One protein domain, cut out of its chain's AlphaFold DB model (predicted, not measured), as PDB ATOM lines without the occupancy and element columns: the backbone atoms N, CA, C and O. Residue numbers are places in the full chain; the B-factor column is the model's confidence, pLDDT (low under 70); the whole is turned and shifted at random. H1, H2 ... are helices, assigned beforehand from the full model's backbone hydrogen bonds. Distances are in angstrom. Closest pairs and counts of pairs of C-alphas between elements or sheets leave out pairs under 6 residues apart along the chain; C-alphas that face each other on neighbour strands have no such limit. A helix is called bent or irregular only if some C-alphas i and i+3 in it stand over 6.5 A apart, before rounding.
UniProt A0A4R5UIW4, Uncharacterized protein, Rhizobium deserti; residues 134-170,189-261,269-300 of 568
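Overview. This is residues 134 to 170, 189 to 261 and 269 to 300 of the 568 residues of an uncharacterized protein of Rhizobium deserti (UniProt A0A4R5UIW4). A long helical hairpin, H2 and H3, forms the core; bent H1 packs on one side of it and short H5 on another. H6 starts on H3 and turns away, and residues 254 to 261 of H4 and 295 to 300 at the end of the printed part stick out. The printed part has 142 residues with six named helices, H1 to H6 in chain order, and no named strand: all helix. It is only just compact, close to loose, with a radius of gyration of the C-alphas of 16.9 A, and flat, spanning 57 by 41 by 21 A.

Arrangement. Start at H2, residues 189 to 219; it touches H3, residues 225 to 248, as a hairpin, closest at C-alphas 206 and 235, 5.4 A, at a shallow tilt of 30 degrees, opposite ways. H5, residues 274 to 284, touches H2 at C-alphas 205 and 284, 4.2 A; H2, H3 and H5 are an up and down bundle, each running against the one before. H1, residues 134 to 161, was assigned as one helix by its hydrogen bonds but is bent: C-alphas 141 and 144 are 6.9 A apart. Its arm H1b, 144 to 161, touches H2 at C-alphas 156 and 200, 4.8 A, at a steep tilt of 50 degrees; arm H1a, 134 to 141, touches H3 at C-alphas 138 and 225, 5.2 A. H6, residues 287 to 298, touches H3, the hub, at C-alphas 238 and 287, 5.3 A. H4, residues 252 to 261, touches no helix. Every O i to N i+4 pair is within hydrogen-bond range in H1a, H1b, H2, H3, H4 and H6, and 5 of 7 in H5.

Along the chain. Find C-alpha 134 at (223.598, 147.109, 177.120), where H1 begins. H2 runs 44.6 A from C-alpha 189 at (219.432, 111.687, 204.739), H3 34.8 A. H6 ends at C-alpha 298, (227.605, 109.248, 173.106).

Size, cuts and confidence. Residues 171 to 188 and 262 to 268 are not printed; the gaps are 8.7 A and 21.9 A between C-alphas. pLDDT is under 70 in residues 168 to 170, 252 to 261 and 287 to 300.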
ATOM      1  N   GLY A 134     222.692 148.253 177.259       76.56
ATOM      2  CA  GLY A 134     223.598 147.109 177.120       76.56
ATOM      3  C   GLY A 134     224.002 146.496 178.464       76.56
ATOM      4  O   GLY A 134     223.982 145.277 178.611       76.56
ATOM      5  N   ASP A 135     224.271 147.331 179.469       82.81
ATOM      6  CA  ASP A 135     224.671 146.890 180.809       82.81
ATOM      7  C   ASP A 135     223.488 146.250 181.551       82.81
ATOM      8  O   ASP A 135     223.644 145.209 182.187       82.81
ATOM      9  N   PHE A 136     222.273 146.789 181.384       84.31
ATOM     10  CA  PHE A 136     221.055 146.144 181.889       84.31
ATOM     11  C   PHE A 136     220.804 144.786 181.230       84.31
ATOM     12  O   PHE A 136     220.471 143.825 181.919       84.31
ATOM     13  N   ARG A 137     220.996 144.666 179.909       87.06
ATOM     14  CA  ARG A 137     220.868 143.380 179.203       87.06
ATOM     15  C   ARG A 137     221.865 142.344 179.733       87.06
ATOM     16  O   ARG A 137     221.491 141.185 179.905       87.06
ATOM     17  N   LEU A 138     223.101 142.758 180.015       88.00
ATOM     18  CA  LEU A 138     224.110 141.906 180.651       88.00
ATOM     19  C   LEU A 138     223.680 141.484 182.058       88.00
ATOM     20  O   LEU A 138     223.732 140.295 182.374       88.00
ATOM     21  N   LEU A 139     223.166 142.418 182.860       89.94
ATOM     22  CA  LEU A 139     222.664 142.122 184.199       89.94
ATOM     23  C   LEU A 139     221.521 141.093 184.159       89.94
ATOM     24  O   LEU A 139     221.592 140.081 184.855       89.94
ATOM     25  N   PHE A 140     220.530 141.275 183.280       90.75
ATOM     26  CA  PHE A 140     219.444 140.302 183.096       90.75
ATOM     27  C   PHE A 140     219.957 138.929 182.648       90.75
ATOM     28  O   PHE A 140     219.498 137.908 183.154       90.75
ATOM     29  N   SER A 141     220.943 138.880 181.746       91.19
ATOM     30  CA  SER A 141     221.547 137.608 181.326       91.19
ATOM     31  C   SER A 141     222.329 136.906 182.441       91.19
ATOM     32  O   SER A 141     222.445 135.682 182.435       91.19
ATOM     33  N   SER A 142     222.816 137.656 183.433       93.88
ATOM     34  CA  SER A 142     223.569 137.108 184.563       93.88
ATOM     35  C   SER A 142     222.693 136.499 185.664       93.88
ATOM     36  O   SER A 142     223.226 135.815 186.532       93.88
ATOM     37  N   ILE A 143     221.360 136.647 185.609       93.62
ATOM     38  CA  ILE A 143     220.430 136.106 186.623       93.62
ATOM     39  C   ILE A 143     220.599 134.593 186.809       93.62
ATOM     40  O   ILE A 143     220.616 134.111 187.940       93.62
ATOM     41  N   GLY A 144     220.775 133.836 185.719       92.94
ATOM     42  CA  GLY A 144     221.012 132.391 185.806       92.94
ATOM     43  C   GLY A 144     222.306 132.062 186.554       92.94
ATOM     44  O   GLY A 144     222.321 131.194 187.422       92.94
ATOM     45  N   PHE A 145     223.376 132.812 186.282       94.38
ATOM     46  CA  PHE A 145     224.647 132.670 186.990       94.38
ATOM     47  C   PHE A 145     224.535 133.082 188.468       94.38
ATOM     48  O   PHE A 145     225.074 132.389 189.330       94.38
ATOM     49  N   MET A 146     223.802 134.159 188.776       95.00
ATOM     50  CA  MET A 146     223.530 134.605 190.151       95.00
ATOM     51  C   MET A 146     222.782 133.532 190.946       95.00
ATOM     52  O   MET A 146     223.187 133.202 192.055       95.00
ATOM     53  N   ALA A 147     221.727 132.948 190.371       94.00
ATOM     54  CA  ALA A 147     220.949 131.897 191.021       94.00
ATOM     55  C   ALA A 147     221.807 130.654 191.302       94.00
ATOM     56  O   ALA A 147     221.828 130.163 192.429       94.00
ATOM     57  N   MET A 148     222.564 130.186 190.302       93.75
ATOM     58  CA  MET A 148     223.469 129.043 190.460       93.75
ATOM     59  C   MET A 148     224.557 129.311 191.503       93.75
ATOM     60  O   MET A 148     224.846 128.442 192.323       93.75
ATOM     61  N   SER A 149     225.125 130.518 191.509       94.25
ATOM     62  CA  SER A 149     226.142 130.910 192.485       94.25
ATOM     63  C   SER A 149     225.572 130.980 193.897       94.25
ATOM     64  O   SER A 149     226.201 130.489 194.825       94.25
ATOM     65  N   TYR A 150     224.367 131.533 194.066       94.88
ATOM     66  CA  TYR A 150     223.702 131.617 195.366       94.88
ATOM     67  C   TYR A 150     223.500 130.232 195.988       94.88
ATOM     68  O   TYR A 150     223.989 129.984 197.088       94.88
ATOM     69  N   TYR A 151     222.845 129.309 195.272       93.38
ATOM     70  CA  TYR A 151     222.623 127.954 195.787       93.38
ATOM     71  C   TYR A 151     223.937 127.194 195.991       93.38
ATOM     72  O   TYR A 151     224.095 126.511 197.000       93.38
ATOM     73  N   GLY A 152     224.899 127.349 195.078       93.25
ATOM     74  CA  GLY A 152     226.216 126.730 195.207       93.25
ATOM     75  C   GLY A 152     226.973 127.189 196.456       93.25
ATOM     76  O   GLY A 152     227.508 126.354 197.182       93.25
ATOM     77  N   PHE A 153     226.978 128.494 196.753       94.38
ATOM     78  CA  PHE A 153     227.630 129.034 197.950       94.38
ATOM     79  C   PHE A 153     226.908 128.671 199.245       94.38
ATOM     80  O   PHE A 153     227.583 128.409 200.235       94.38
ATOM     81  N   VAL A 154     225.573 128.615 199.245       92.06
ATOM     82  CA  VAL A 154     224.803 128.140 200.407       92.06
ATOM     83  C   VAL A 154     225.237 126.720 200.779       92.06
ATOM     84  O   VAL A 154     225.722 126.509 201.884       92.06
ATOM     85  N   HIS A 155     225.187 125.784 199.827       91.62
ATOM     86  CA  HIS A 155     225.588 124.398 200.073       91.62
ATOM     87  C   HIS A 155     227.079 124.252 200.400       91.62
ATOM     88  O   HIS A 155     227.459 123.389 201.186       91.62
ATOM     89  N   LEU A 156     227.941 125.099 199.829       92.31
ATOM     90  CA  LEU A 156     229.366 125.108 200.161       92.31
ATOM     91  C   LEU A 156     229.621 125.577 201.596       92.31
ATOM     92  O   LEU A 156     230.429 124.970 202.295       92.31
ATOM     93  N   PHE A 157     228.953 126.638 202.051       90.62
ATOM     94  CA  PHE A 157     229.096 127.107 203.427       90.62
ATOM     95  C   PHE A 157     228.523 126.108 204.429       90.62
ATOM     96  O   PHE A 157     229.167 125.865 205.449       90.62
ATOM     97  N   ASP A 158     227.396 125.472 204.112       87.06
ATOM     98  CA  ASP A 158     226.813 124.421 204.950       87.06
ATOM     99  C   ASP A 158     227.753 123.203 205.039       87.06
ATOM    100  O   ASP A 158     228.047 122.716 206.135       87.06
ATOM    101  N   ALA A 159     228.336 122.766 203.915       87.12
ATOM    102  CA  ALA A 159     229.327 121.688 203.893       87.12
ATOM    103  C   ALA A 159     230.602 122.029 204.693       87.12
ATOM    104  O   ALA A 159     231.136 121.175 205.407       87.12
ATOM    105  N   LEU A 160     231.083 123.276 204.612       86.88
ATOM    106  CA  LEU A 160     232.260 123.742 205.354       86.88
ATOM    107  C   LEU A 160     231.995 123.864 206.860       86.88
ATOM    108  O   LEU A 160     232.864 123.501 207.655       86.88
ATOM    109  N   GLN A 161     230.814 124.329 207.270       83.25
ATOM    110  CA  GLN A 161     230.442 124.418 208.688       83.25
ATOM    111  C   GLN A 161     230.299 123.047 209.342       83.25
ATOM    112  O   GLN A 161     230.699 122.872 210.491       83.25
ATOM    113  N   ASN A 162     229.815 122.061 208.587       81.19
ATOM    114  CA  ASN A 162     229.753 120.667 209.019       81.19
ATOM    115  C   ASN A 162     231.126 119.962 208.975       81.19
ATOM    116  O   ASN A 162     231.213 118.756 209.203       81.19
ATOM    117  N   GLY A 163     232.213 120.682 208.660       80.12
ATOM    118  CA  GLY A 163     233.574 120.142 208.622       80.12
ATOM    119  C   GLY A 163     233.806 119.109 207.518       80.12
ATOM    120  O   GLY A 163     234.689 118.266 207.668       80.12
ATOM    121  N   LEU A 164     233.007 119.142 206.440       80.50
ATOM    122  CA  LEU A 164     232.959 118.117 205.384       80.50
ATOM    123  C   LEU A 164     232.644 116.704 205.916       80.50
ATOM    124  O   LEU A 164     232.928 115.709 205.249       80.50
ATOM    125  N   GLN A 165     232.061 116.605 207.113       80.12
ATOM    126  CA  GLN A 165     231.684 115.334 207.723       80.12
ATOM    127  C   GLN A 165     230.254 114.955 207.340       80.12
ATOM    128  O   GLN A 165     229.344 115.789 207.304       80.12
ATOM    129  N   VAL A 166     230.035 113.664 207.079       78.06
ATOM    130  CA  VAL A 166     228.702 113.150 206.771       78.06
ATOM    131  C   VAL A 166     227.927 112.956 208.073       78.06
ATOM    132  O   VAL A 166     228.187 112.047 208.853       78.06
ATOM    133  N   ILE A 167     226.926 113.802 208.296       72.19
ATOM    134  CA  ILE A 167     225.912 113.609 209.331       72.19
ATOM    135  C   ILE A 167     225.077 112.380 208.952       72.19
ATOM    136  O   ILE A 167     224.293 112.411 208.001       72.19
ATOM    137  N   THR A 168     225.255 111.286 209.687       66.44
ATOM    138  CA  THR A 168     224.464 110.067 209.515       66.44
ATOM    139  C   THR A 168     223.093 110.249 210.159       66.44
ATOM    140  O   THR A 168     222.992 110.417 211.375       66.44
ATOM    141  N   ALA A 169     222.027 110.210 209.358       58.09
ATOM    142  CA  ALA A 169     220.662 110.223 209.879       58.09
ATOM    143  C   ALA A 169     220.313 108.852 210.488       58.09
ATOM    144  O   ALA A 169     220.566 107.821 209.869       58.09
ATOM    145  N   ALA A 170     219.694 108.840 211.672       54.19
ATOM    146  CA  ALA A 170     219.258 107.628 212.378       54.19
ATOM    147  C   ALA A 170     217.936 107.029 211.838       54.19
ATOM    148  O   ALA A 170     217.257 106.289 212.549       54.19
ATOM    149  N   GLY A 189     218.746 110.527 204.163       76.38
ATOM    150  CA  GLY A 189     219.432 111.687 204.739       76.38
ATOM    151  C   GLY A 189     220.954 111.644 204.563       76.38
ATOM    152  O   GLY A 189     221.555 112.656 204.212       76.38
ATOM    153  N   THR A 190     221.565 110.466 204.718       80.56
ATOM    154  CA  THR A 190     223.016 110.269 204.563       80.56
ATOM    155  C   THR A 190     223.448 110.471 203.110       80.56
ATOM    156  O   THR A 190     224.387 111.216 202.849       80.56
ATOM    157  N   VAL A 191     222.714 109.894 202.145       80.44
ATOM    158  CA  VAL A 191     223.016 110.063 200.707       80.44
ATOM    159  C   VAL A 191     222.854 111.514 200.278       80.44
ATOM    160  O   VAL A 191     223.686 112.033 199.539       80.44
ATOM    161  N   ARG A 192     221.800 112.190 200.747       84.00
ATOM    162  CA  ARG A 192     221.592 113.608 200.449       84.00
ATOM    163  C   ARG A 192     222.778 114.453 200.914       84.00
ATOM    164  O   ARG A 192     223.234 115.293 200.149       84.00
ATOM    165  N   ASN A 193     223.280 114.203 202.121       85.12
ATOM    166  CA  ASN A 193     224.405 114.953 202.668       85.12
ATOM    167  C   ASN A 193     225.728 114.649 201.935       85.12
ATOM    168  O   ASN A 193     226.494 115.557 201.627       85.12
ATOM    169  N   GLU A 194     225.971 113.388 201.557       86.62
ATOM    170  CA  GLU A 194     227.111 113.026 200.698       86.62
ATOM    171  C   GLU A 194     227.076 113.771 199.352       86.62
ATOM    172  O   GLU A 194     228.083 114.328 198.910       86.62
ATOM    173  N   LEU A 195     225.903 113.814 198.708       88.62
ATOM    174  CA  LEU A 195     225.703 114.523 197.443       88.62
ATOM    175  C   LEU A 195     225.878 116.036 197.586       88.62
ATOM    176  O   LEU A 195     226.397 116.677 196.674       88.62
ATOM    177  N   GLU A 196     225.467 116.599 198.717       89.75
ATOM    178  CA  GLU A 196     225.629 118.017 199.029       89.75
ATOM    179  C   GLU A 196     227.108 118.401 199.183       89.75
ATOM    180  O   GLU A 196     227.560 119.382 198.586       89.75
ATOM    181  N   ILE A 197     227.901 117.587 199.886       90.81
ATOM    182  CA  ILE A 197     229.346 117.810 200.046       90.81
ATOM    183  C   ILE A 197     230.072 117.667 198.701       90.81
ATOM    184  O   ILE A 197     230.815 118.555 198.285       90.81
ATOM    185  N   VAL A 198     229.841 116.573 197.973       91.38
ATOM    186  CA  VAL A 198     230.508 116.333 196.681       91.38
ATOM    187  C   VAL A 198     230.082 117.369 195.633       91.38
ATOM    188  O   VAL A 198     230.919 117.893 194.894       91.38
ATOM    189  N   GLY A 199     228.793 117.707 195.589       92.25
ATOM    190  CA  GLY A 199     228.240 118.711 194.682       92.25
ATOM    191  C   GLY A 199     228.758 120.121 194.966       92.25
ATOM    192  O   GLY A 199     229.095 120.845 194.027       92.25
ATOM    193  N   SER A 200     228.889 120.508 196.239       93.69
ATOM    194  CA  SER A 200     229.430 121.820 196.619       93.69
ATOM    195  C   SER A 200     230.928 121.957 196.317       93.69
ATOM    196  O   SER A 200     231.358 123.003 195.825       93.69
ATOM    197  N   LEU A 201     231.720 120.893 196.497       93.69
ATOM    198  CA  LEU A 201     233.128 120.868 196.080       93.69
ATOM    199  C   LEU A 201     233.283 120.969 194.553       93.69
ATOM    200  O   LEU A 201     234.134 121.714 194.062       93.69
ATOM    201  N   ALA A 202     232.434 120.272 193.792       93.88
ATOM    202  CA  ALA A 202     232.393 120.396 192.334       93.88
ATOM    203  C   ALA A 202     232.019 121.817 191.888       93.88
ATOM    204  O   ALA A 202     232.646 122.371 190.980       93.88
ATOM    205  N   PHE A 203     231.039 122.430 192.561       95.44
ATOM    206  CA  PHE A 203     230.658 123.822 192.335       95.44
ATOM    207  C   PHE A 203     231.832 124.773 192.582       95.44
ATOM    208  O   PHE A 203     232.084 125.631 191.740       95.44
ATOM    209  N   ALA A 204     232.591 124.605 193.671       94.94
ATOM    210  CA  ALA A 204     233.747 125.454 193.964       94.94
ATOM    211  C   ALA A 204     234.785 125.432 192.825       94.94
ATOM    212  O   ALA A 204     235.264 126.486 192.397       94.94
ATOM    213  N   GLY A 205     235.081 124.249 192.278       93.38
ATOM    214  CA  GLY A 205     235.954 124.104 191.109       93.38
ATOM    215  C   GLY A 205     235.397 124.785 189.856       93.38
ATOM    216  O   GLY A 205     236.095 125.573 189.212       93.38
ATOM    217  N   ALA A 206     234.124 124.539 189.536       93.56
ATOM    218  CA  ALA A 206     233.466 125.114 188.361       93.56
ATOM    219  C   ALA A 206     233.335 126.642 188.446       93.56
ATOM    220  O   ALA A 206     233.507 127.347 187.453       93.56
ATOM    221  N   PHE A 207     233.105 127.170 189.645       94.38
ATOM    222  CA  PHE A 207     233.045 128.599 189.906       94.38
ATOM    223  C   PHE A 207     234.412 129.279 189.704       94.38
ATOM    224  O   PHE A 207     234.484 130.324 189.054       94.38
ATOM    225  N   ILE A 208     235.511 128.673 190.170       93.94
ATOM    226  CA  ILE A 208     236.873 129.179 189.905       93.94
ATOM    227  C   ILE A 208     237.171 129.175 188.399       93.94
ATOM    228  O   ILE A 208     237.743 130.138 187.881       93.94
ATOM    229  N   ALA A 209     236.774 128.119 187.684       91.75
ATOM    230  CA  ALA A 209     236.922 128.056 186.232       91.75
ATOM    231  C   ALA A 209     236.126 129.172 185.529       91.75
ATOM    232  O   ALA A 209     236.682 129.878 184.685       91.75
ATOM    233  N   ALA A 210     234.874 129.402 185.935       92.50
ATOM    234  CA  ALA A 210     234.042 130.475 185.396       92.50
ATOM    235  C   ALA A 210     234.648 131.866 185.647       92.50
ATOM    236  O   ALA A 210     234.679 132.690 184.735       92.50
ATOM    237  N   LEU A 211     235.200 132.123 186.841       91.94
ATOM    238  CA  LEU A 211     235.898 133.381 187.136       91.94
ATOM    239  C   LEU A 211     237.097 133.612 186.209       91.94
ATOM    240  O   LEU A 211     237.263 134.719 185.701       91.94
ATOM    241  N   ARG A 212     237.910 132.580 185.947       89.88
ATOM    242  CA  ARG A 212     239.038 132.683 185.003       89.88
ATOM    243  C   ARG A 212     238.561 133.034 183.596       89.88
ATOM    244  O   ARG A 212     239.153 133.897 182.953       89.88
ATOM    245  N   ILE A 213     237.467 132.415 183.148       89.31
ATOM    246  CA  ILE A 213     236.863 132.704 181.843       89.31
ATOM    247  C   ILE A 213     236.345 134.144 181.800       89.31
ATOM    248  O   ILE A 213     236.630 134.851 180.840       89.31
ATOM    249  N   PHE A 214     235.656 134.623 182.840       91.19
ATOM    250  CA  PHE A 214     235.181 136.008 182.882       91.19
ATOM    251  C   PHE A 214     236.314 137.030 182.869       91.19
ATOM    252  O   PHE A 214     236.201 138.029 182.163       91.19
ATOM    253  N   ILE A 215     237.409 136.781 183.593       88.44
ATOM    254  CA  ILE A 215     238.586 137.662 183.583       88.44
ATOM    255  C   ILE A 215     239.206 137.707 182.179       88.44
ATOM    256  O   ILE A 215     239.476 138.797 181.675       88.44
ATOM    257  N   GLY A 216     239.353 136.556 181.513       85.12
ATOM    258  CA  GLY A 216     239.829 136.498 180.126       85.12
ATOM    259  C   GLY A 216     238.895 137.226 179.152       85.12
ATOM    260  O   GLY A 216     239.327 138.083 178.384       85.12
ATOM    261  N   SER A 217     237.584 136.980 179.230       88.25
ATOM    262  CA  SER A 217     236.590 137.679 178.402       88.25
ATOM    263  C   SER A 217     236.563 139.187 178.666       88.25
ATOM    264  O   SER A 217     236.332 139.971 177.746       88.25
ATOM    265  N   LEU A 218     236.820 139.624 179.899       88.94
ATOM    266  CA  LEU A 218     236.942 141.038 180.242       88.94
ATOM    267  C   LEU A 218     238.198 141.661 179.611       88.94
ATOM    268  O   LEU A 218     238.112 142.754 179.046       88.94
ATOM    269  N   ALA A 219     239.332 140.954 179.647       83.38
ATOM    270  CA  ALA A 219     240.582 141.386 179.024       83.38
ATOM    271  C   ALA A 219     240.471 141.501 177.494       83.38
ATOM    272  O   ALA A 219     241.013 142.436 176.915       83.38
ATOM    273  N   VAL A 220     239.696 140.653 176.819       84.25
ATOM    274  CA  VAL A 220     239.474 140.743 175.355       84.25
ATOM    275  C   VAL A 220     238.309 141.679 174.984       84.25
ATOM    276  O   VAL A 220     238.069 141.981 173.811       84.25
ATOM    277  N   PHE A 221     237.600 142.207 175.988       87.00
ATOM    278  CA  PHE A 221     236.340 142.941 175.826       87.00
ATOM    279  C   PHE A 221     235.272 142.134 175.064       87.00
ATOM    280  O   PHE A 221     234.476 142.678 174.304       87.00
ATOM    281  N   ASP A 222     235.242 140.826 175.308       85.25
ATOM    282  CA  ASP A 222     234.281 139.863 174.757       85.25
ATOM    283  C   ASP A 222     233.282 139.368 175.825       85.25
ATOM    284  O   ASP A 222     232.636 138.326 175.709       85.25
ATOM    285  N   LEU A 223     233.140 140.122 176.921       87.62
ATOM    286  CA  LEU A 223     232.110 139.840 177.915       87.62
ATOM    287  C   LEU A 223     230.735 140.176 177.324       87.62
ATOM    288  O   LEU A 223     230.371 141.348 177.183       87.62
ATOM    289  N   SER A 224     229.979 139.135 176.988       87.50
ATOM    290  CA  SER A 224     228.673 139.221 176.338       87.50
ATOM    291  C   SER A 224     227.587 138.529 177.167       87.50
ATOM    292  O   SER A 224     227.852 137.813 178.129       87.50
ATOM    293  N   ALA A 225     226.317 138.710 176.800       88.12
ATOM    294  CA  ALA A 225     225.228 137.984 177.464       88.12
ATOM    295  C   ALA A 225     225.372 136.456 177.312       88.12
ATOM    296  O   ALA A 225     224.970 135.689 178.188       88.12
ATOM    297  N   TYR A 226     225.979 136.015 176.205       89.12
ATOM    298  CA  TYR A 226     226.225 134.606 175.934       89.12
ATOM    299  C   TYR A 226     227.253 134.005 176.896       89.12
ATOM    300  O   TYR A 226     227.059 132.874 177.335       89.12
ATOM    301  N   THR A 227     228.300 134.744 177.286       90.75
ATOM    302  CA  THR A 227     229.314 134.218 178.213       90.75
ATOM    303  C   THR A 227     228.706 133.898 179.577       90.75
ATOM    304  O   THR A 227     228.946 132.811 180.096       90.75
ATOM    305  N   PHE A 228     227.853 134.768 180.130       91.69
ATOM    306  CA  PHE A 228     227.152 134.492 181.396       91.69
ATOM    307  C   PHE A 228     226.218 133.285 181.302       91.69
ATOM    308  O   PHE A 228     226.245 132.417 182.177       91.69
ATOM    309  N   LEU A 229     225.421 133.205 180.231       89.94
ATOM    310  CA  LEU A 229     224.497 132.090 180.020       89.94
ATOM    311  C   LEU A 229     225.249 130.762 179.879       89.94
ATOM    312  O   LEU A 229     224.904 129.775 180.527       89.94
ATOM    313  N   ARG A 230     226.306 130.752 179.064       90.44
ATOM    314  CA  ARG A 230     227.145 129.579 178.839       90.44
ATOM    315  C   ARG A 230     227.808 129.111 180.133       90.44
ATOM    316  O   ARG A 230     227.748 127.924 180.424       90.44
ATOM    317  N   GLN A 231     228.377 130.021 180.925       91.75
ATOM    318  CA  GLN A 231     229.016 129.659 182.196       91.75
ATOM    319  C   GLN A 231     228.014 129.139 183.235       91.75
ATOM    320  O   GLN A 231     228.327 128.200 183.960       91.75
ATOM    321  N   ALA A 232     226.785 129.663 183.275       91.94
ATOM    322  CA  ALA A 232     225.738 129.110 184.137       91.94
ATOM    323  C   ALA A 232     225.393 127.654 183.762       91.94
ATOM    324  O   ALA A 232     225.281 126.799 184.642       91.94
ATOM    325  N   VAL A 233     225.279 127.363 182.460       89.88
ATOM    326  CA  VAL A 233     225.032 126.002 181.953       89.88
ATOM    327  C   VAL A 233     226.227 125.084 182.213       89.88
ATOM    328  O   VAL A 233     226.031 123.947 182.633       89.88
ATOM    329  N   GLU A 234     227.456 125.561 182.006       89.50
ATOM    330  CA  GLU A 234     228.679 124.784 182.250       89.50
ATOM    331  C   GLU A 234     228.850 124.439 183.740       89.50
ATOM    332  O   GLU A 234     229.149 123.287 184.053       89.50
ATOM    333  N   ILE A 235     228.576 125.373 184.663       91.56
ATOM    334  CA  ILE A 235     228.574 125.098 186.112       91.56
ATOM    335  C   ILE A 235     227.516 124.048 186.461       91.56
ATOM    336  O   ILE A 235     227.821 123.071 187.145       91.56
ATOM    337  N   PHE A 236     226.286 124.217 185.969       91.12
ATOM    338  CA  PHE A 236     225.200 123.268 186.218       91.12
ATOM    339  C   PHE A 236     225.540 121.862 185.708       91.12
ATOM    340  O   PHE A 236     225.430 120.885 186.450       91.12
ATOM    341  N   ALA A 237     226.009 121.761 184.462       88.75
ATOM    342  CA  ALA A 237     226.408 120.499 183.853       88.75
ATOM    343  C   ALA A 237     227.571 119.848 184.613       88.75
ATOM    344  O   ALA A 237     227.538 118.646 184.861       88.75
ATOM    345  N   SER A 238     228.570 120.633 185.026       90.00
ATOM    346  CA  SER A 238     229.717 120.128 185.780       90.00
ATOM    347  C   SER A 238     229.303 119.530 187.125       90.00
ATOM    348  O   SER A 238     229.725 118.422 187.455       90.00
ATOM    349  N   VAL A 239     228.448 120.221 187.887       91.44
ATOM    350  CA  VAL A 239     227.954 119.726 189.183       91.44
ATOM    351  C   VAL A 239     227.120 118.458 188.997       91.44
ATOM    352  O   VAL A 239     227.348 117.471 189.696       91.44
ATOM    353  N   LEU A 240     226.210 118.435 188.016       89.75
ATOM    354  CA  LEU A 240     225.408 117.247 187.715       89.75
ATOM    355  C   LEU A 240     226.266 116.048 187.311       89.75
ATOM    356  O   LEU A 240     226.034 114.950 187.806       89.75
ATOM    357  N   ILE A 241     227.252 116.233 186.430       85.81
ATOM    358  CA  ILE A 241     228.119 115.138 185.978       85.81
ATOM    359  C   ILE A 241     228.902 114.558 187.153       85.81
ATOM    360  O   ILE A 241     228.963 113.339 187.288       85.81
ATOM    361  N   VAL A 242     229.457 115.399 188.029       88.69
ATOM    362  CA  VAL A 242     230.177 114.916 189.215       88.69
ATOM    363  C   VAL A 242     229.236 114.169 190.165       88.69
ATOM    364  O   VAL A 242     229.588 113.087 190.629       88.69
ATOM    365  N   ILE A 243     228.014 114.668 190.381       88.50
ATOM    366  CA  ILE A 243     226.981 113.975 191.167       88.50
ATOM    367  C   ILE A 243     226.626 112.614 190.549       88.50
ATOM    368  O   ILE A 243     226.597 111.607 191.256       88.50
ATOM    369  N   PHE A 244     226.397 112.546 189.236       85.62
ATOM    370  CA  PHE A 244     226.097 111.289 188.548       85.62
ATOM    371  C   PHE A 244     227.266 110.303 188.615       85.62
ATOM    372  O   PHE A 244     227.041 109.117 188.850       85.62
ATOM    373  N   LEU A 245     228.504 110.778 188.456       82.75
ATOM    374  CA  LEU A 245     229.698 109.945 188.584       82.75
ATOM    375  C   LEU A 245     229.867 109.418 190.014       82.75
ATOM    376  O   LEU A 245     230.194 108.247 190.174       82.75
ATOM    377  N   TYR A 246     229.587 110.228 191.035       84.06
ATOM    378  CA  TYR A 246     229.604 109.788 192.432       84.06
ATOM    379  C   TYR A 246     228.486 108.781 192.743       84.06
ATOM    380  O   TYR A 246     228.689 107.810 193.473       84.06
ATOM    381  N   MET A 247     227.294 108.959 192.163       80.25
ATOM    382  CA  MET A 247     226.217 107.970 192.283       80.25
ATOM    383  C   MET A 247     226.567 106.650 191.591       80.25
ATOM    384  O   MET A 247     226.242 105.590 192.124       80.25
ATOM    385  N   ALA A 248     227.246 106.702 190.442       78.25
ATOM    386  CA  ALA A 248     227.700 105.518 189.718       78.25
ATOM    387  C   ALA A 248     228.886 104.818 190.407       78.25
ATOM    388  O   ALA A 248     228.947 103.590 190.423       78.25
ATOM    389  N   PHE A 249     229.811 105.587 190.989       77.69
ATOM    390  CA  PHE A 249     231.065 105.106 191.570       77.69
ATOM    391  C   PHE A 249     231.341 105.781 192.922       77.69
ATOM    392  O   PHE A 249     232.189 106.667 193.023       77.69
ATOM    393  N   ALA A 250     230.641 105.348 193.975       71.94
ATOM    394  CA  ALA A 250     230.829 105.892 195.327       71.94
ATOM    395  C   ALA A 250     232.274 105.713 195.830       71.94
ATOM    396  O   ALA A 250     232.865 106.653 196.352       71.94
ATOM    397  N   ASP A 251     232.875 104.551 195.552       70.94
ATOM    398  CA  ASP A 251     234.267 104.243 195.878       70.94
ATOM    399  C   ASP A 251     235.070 103.922 194.613       70.94
ATOM    400  O   ASP A 251     235.002 102.802 194.096       70.94
ATOM    401  N   PRO A 252     235.869 104.869 194.093       66.62
ATOM    402  CA  PRO A 252     236.608 104.668 192.851       66.62
ATOM    403  C   PRO A 252     237.698 103.595 193.009       66.62
ATOM    404  O   PRO A 252     237.994 102.860 192.071       66.62
ATOM    405  N   THR A 253     238.260 103.443 194.210       67.31
ATOM    406  CA  THR A 253     239.267 102.420 194.537       67.31
ATOM    407  C   THR A 253     238.662 101.014 194.617       67.31
ATOM    408  O   THR A 253     239.247 100.054 194.105       67.31
ATOM    409  N   ALA A 254     237.462 100.884 195.192       63.12
ATOM    410  CA  ALA A 254     236.710  99.631 195.216       63.12
ATOM    411  C   ALA A 254     236.158  99.273 193.823       63.12
ATOM    412  O   ALA A 254     236.103  98.100 193.459       63.12
ATOM    413  N   ALA A 255     235.808 100.266 193.000       60.72
ATOM    414  CA  ALA A 255     235.370 100.064 191.618       60.72
ATOM    415  C   ALA A 255     236.491  99.503 190.723       60.72
ATOM    416  O   ALA A 255     236.261  98.568 189.963       60.72
ATOM    417  N   ILE A 256     237.724 100.012 190.841       62.25
ATOM    418  CA  ILE A 256     238.873  99.507 190.065       62.25
ATOM    419  C   ILE A 256     239.222  98.066 190.465       62.25
ATOM    420  O   ILE A 256     239.489  97.224 189.609       62.25
ATOM    421  N   THR A 257     239.194  97.766 191.764       61.09
ATOM    422  CA  THR A 257     239.489  96.419 192.275       61.09
ATOM    423  C   THR A 257     238.381  95.425 191.931       61.09
ATOM    424  O   THR A 257     238.683  94.340 191.446       61.09
ATOM    425  N   SER A 258     237.109  95.807 192.064       60.56
ATOM    426  CA  SER A 258     235.965  94.973 191.668       60.56
ATOM    427  C   SER A 258     235.869  94.738 190.158       60.56
ATOM    428  O   SER A 258     235.477  93.646 189.751       60.56
ATOM    429  N   PHE A 259     236.302  95.691 189.322       59.16
ATOM    430  CA  PHE A 259     236.443  95.487 187.874       59.16
ATOM    431  C   PHE A 259     237.548  94.473 187.542       59.16
ATOM    432  O   PHE A 259     237.403  93.683 186.612       59.16
ATOM    433  N   ALA A 260     238.633  94.452 188.326       58.16
ATOM    434  CA  ALA A 260     239.716  93.480 188.182       58.16
ATOM    435  C   ALA A 260     239.360  92.081 188.727       58.16
ATOM    436  O   ALA A 260     239.878  91.087 188.224       58.16
ATOM    437  N   THR A 261     238.483  91.985 189.734       59.50
ATOM    438  CA  THR A 261     238.134  90.715 190.403       59.50
ATOM    439  C   THR A 261     236.708  90.221 190.137       59.50
ATOM    440  O   THR A 261     236.308  89.204 190.699       59.50
ATOM    441  N   CYS A 269     228.274 103.549 203.162       71.12
ATOM    442  CA  CYS A 269     227.489 104.750 203.443       71.12
ATOM    443  C   CYS A 269     228.103 105.512 204.620       71.12
ATOM    444  O   CYS A 269     228.465 104.883 205.614       71.12
ATOM    445  N   GLY A 270     228.126 106.844 204.562       70.06
ATOM    446  CA  GLY A 270     228.572 107.680 205.684       70.06
ATOM    447  C   GLY A 270     230.057 108.042 205.677       70.06
ATOM    448  O   GLY A 270     230.485 108.816 206.528       70.06
ATOM    449  N   GLU A 271     230.830 107.560 204.703       74.12
ATOM    450  CA  GLU A 271     232.226 107.951 204.505       74.12
ATOM    451  C   GLU A 271     232.442 108.386 203.054       74.12
ATOM    452  O   GLU A 271     232.172 107.638 202.118       74.12
ATOM    453  N   ILE A 272     232.935 109.612 202.862       78.31
ATOM    454  CA  ILE A 272     233.351 110.098 201.545       78.31
ATOM    455  C   ILE A 272     234.825 109.746 201.375       78.31
ATOM    456  O   ILE A 272     235.676 110.195 202.146       78.31
ATOM    457  N   SER A 273     235.144 108.976 200.335       83.25
ATOM    458  CA  SER A 273     236.533 108.683 199.985       83.25
ATOM    459  C   SER A 273     237.331 109.977 199.792       83.25
ATOM    460  O   SER A 273     236.905 110.888 199.077       83.25
ATOM    461  N   TRP A 274     238.536 110.052 200.365       84.06
ATOM    462  CA  TRP A 274     239.438 111.197 200.183       84.06
ATOM    463  C   TRP A 274     239.722 111.499 198.704       84.06
ATOM    464  O   TRP A 274     239.927 112.654 198.330       84.06
ATOM    465  N   VAL A 275     239.670 110.465 197.853       85.94
ATOM    466  CA  VAL A 275     239.808 110.597 196.401       85.94
ATOM    467  C   VAL A 275     238.713 111.502 195.848       85.94
ATOM    468  O   VAL A 275     239.016 112.378 195.048       85.94
ATOM    469  N   TRP A 276     237.465 111.356 196.300       86.69
ATOM    470  CA  TRP A 276     236.353 112.205 195.871       86.69
ATOM    471  C   TRP A 276     236.459 113.634 196.395       86.69
ATOM    472  O   TRP A 276     236.131 114.559 195.653       86.69
ATOM    473  N   MET A 277     236.991 113.838 197.605       86.50
ATOM    474  CA  MET A 277     237.250 115.187 198.126       86.50
ATOM    475  C   MET A 277     238.236 115.974 197.245       86.50
ATOM    476  O   MET A 277     238.066 117.176 197.060       86.50
ATOM    477  N   ALA A 278     239.234 115.305 196.659       86.88
ATOM    478  CA  ALA A 278     240.173 115.925 195.719       86.88
ATOM    479  C   ALA A 278     239.650 115.950 194.271       86.88
ATOM    480  O   ALA A 278     239.841 116.927 193.549       86.88
ATOM    481  N   LEU A 279     238.979 114.884 193.830       87.19
ATOM    482  CA  LEU A 279     238.541 114.709 192.447       87.19
ATOM    483  C   LEU A 279     237.346 115.601 192.096       87.19
ATOM    484  O   LEU A 279     237.318 116.153 190.999       87.19
ATOM    485  N   ALA A 280     236.384 115.780 193.004       88.31
ATOM    486  CA  ALA A 280     235.204 116.611 192.765       88.31
ATOM    487  C   ALA A 280     235.546 118.061 192.353       88.31
ATOM    488  O   ALA A 280     235.079 118.487 191.292       88.31
ATOM    489  N   PRO A 281     236.398 118.814 193.083       90.81
ATOM    490  CA  PRO A 281     236.773 120.163 192.666       90.81
ATOM    491  C   PRO A 281     237.647 120.169 191.403       90.81
ATOM    492  O   PRO A 281     237.528 121.081 190.586       90.81
ATOM    493  N   LEU A 282     238.489 119.149 191.185       88.81
ATOM    494  CA  LEU A 282     239.308 119.031 189.970       88.81
ATOM    495  C   LEU A 282     238.466 118.792 188.712       88.81
ATOM    496  O   LEU A 282     238.710 119.420 187.683       88.81
ATOM    497  N   LEU A 283     237.454 117.925 188.793       85.75
ATOM    498  CA  LEU A 283     236.487 117.726 187.713       85.75
ATOM    499  C   LEU A 283     235.650 118.990 187.491       85.75
ATOM    500  O   LEU A 283     235.397 119.353 186.344       85.75
ATOM    501  N   GLY A 284     235.314 119.701 188.573       86.12
ATOM    502  CA  GLY A 284     234.703 121.029 188.528       86.12
ATOM    503  C   GLY A 284     235.521 122.051 187.738       86.12
ATOM    504  O   GLY A 284     234.971 122.791 186.929       86.12
ATOM    505  N   LEU A 285     236.846 122.074 187.915       86.94
ATOM    506  CA  LEU A 285     237.747 123.006 187.221       86.94
ATOM    507  C   LEU A 285     237.801 122.805 185.697       86.94
ATOM    508  O   LEU A 285     238.263 123.699 184.985       86.94
ATOM    509  N   MET A 286     237.354 121.654 185.186       81.44
ATOM    510  CA  MET A 286     237.405 121.305 183.765       81.44
ATOM    511  C   MET A 286     236.008 121.008 183.181       81.44
ATOM    512  O   MET A 286     235.764 119.900 182.687       81.44
ATOM    513  N   PRO A 287     235.086 121.992 183.146       65.00
ATOM    514  CA  PRO A 287     233.710 121.766 182.690       65.00
ATOM    515  C   PRO A 287     233.634 121.342 181.209       65.00
ATOM    516  O   PRO A 287     232.777 120.548 180.807       65.00
ATOM    517  N   GLN A 288     234.575 121.812 180.383       67.69
ATOM    518  CA  GLN A 288     234.658 121.446 178.965       67.69
ATOM    519  C   GLN A 288     235.099 119.993 178.746       67.69
ATOM    520  O   GLN A 288     234.711 119.372 177.759       67.69
ATOM    521  N   SER A 289     235.890 119.428 179.658       60.16
ATOM    522  CA  SER A 289     236.370 118.047 179.553       60.16
ATOM    523  C   SER A 289     235.248 117.054 179.840       60.16
ATOM    524  O   SER A 289     235.112 116.062 179.131       60.16
ATOM    525  N   ALA A 290     234.399 117.355 180.828       55.72
ATOM    526  CA  ALA A 290     233.257 116.522 181.195       55.72
ATOM    527  C   ALA A 290     232.210 116.438 180.066       55.72
ATOM    528  O   ALA A 290     231.726 115.355 179.731       55.72
ATOM    529  N   THR A 291     231.914 117.568 179.421       62.72
ATOM    530  CA  THR A 291     230.981 117.630 178.283       62.72
ATOM    531  C   THR A 291     231.559 116.990 177.021       62.72
ATOM    532  O   THR A 291     230.871 116.193 176.383       62.72
ATOM    533  N   LYS A 292     232.834 117.243 176.687       65.81
ATOM    534  CA  LYS A 292     233.524 116.563 175.573       65.81
ATOM    535  C   LYS A 292     233.596 115.051 175.775       65.81
ATOM    536  O   LYS A 292     233.324 114.310 174.840       65.81
ATOM    537  N   PHE A 293     233.907 114.587 176.985       63.88
ATOM    538  CA  PHE A 293     233.925 113.160 177.306       63.88
ATOM    539  C   PHE A 293     232.552 112.511 177.091       63.88
ATOM    540  O   PHE A 293     232.460 111.447 176.480       63.88
ATOM    541  N   LEU A 294     231.479 113.171 177.534       61.94
ATOM    542  CA  LEU A 294     230.115 112.687 177.330       61.94
ATOM    543  C   LEU A 294     229.743 112.645 175.842       61.94
ATOM    544  O   LEU A 294     229.182 111.649 175.389       61.94
ATOM    545  N   LEU A 295     230.122 113.666 175.068       65.38
ATOM    546  CA  LEU A 295     229.925 113.694 173.615       65.38
ATOM    547  C   LEU A 295     230.688 112.565 172.909       65.38
ATOM    548  O   LEU A 295     230.104 111.858 172.091       65.38
ATOM    549  N   VAL A 296     231.949 112.331 173.277       67.81
ATOM    550  CA  VAL A 296     232.763 111.224 172.742       67.81
ATOM    551  C   VAL A 296     232.181 109.864 173.138       67.81
ATOM    552  O   VAL A 296     232.179 108.932 172.343       67.81
ATOM    553  N   ARG A 297     231.622 109.709 174.343       65.31
ATOM    554  CA  ARG A 297     231.000 108.436 174.745       65.31
ATOM    555  C   ARG A 297     229.654 108.206 174.048       65.31
ATOM    556  O   ARG A 297     229.375 107.082 173.617       65.31
ATOM    557  N   MET A 298     228.857 109.263 173.876       59.12
ATOM    558  CA  MET A 298     227.605 109.248 173.106       59.12
ATOM    559  C   MET A 298     227.822 109.086 171.593       59.12
ATOM    560  O   MET A 298     226.876 108.727 170.896       59.12
ATOM    561  N   GLN A 299     229.052 109.258 171.090       66.81
ATOM    562  CA  GLN A 299     229.441 109.015 169.692       66.81
ATOM    563  C   GLN A 299     229.055 107.612 169.209       66.81
ATOM    564  O   GLN A 299     228.628 107.440 168.071       66.81
ATOM    565  N   SER A 300     229.169 106.611 170.088       63.06
ATOM    566  CA  SER A 300     228.789 105.225 169.775       63.06
ATOM    567  C   SER A 300     227.288 105.047 169.510       63.06
ATOM    568  O   SER A 300     226.891 104.068 168.886       63.06
TER     569      SER A 300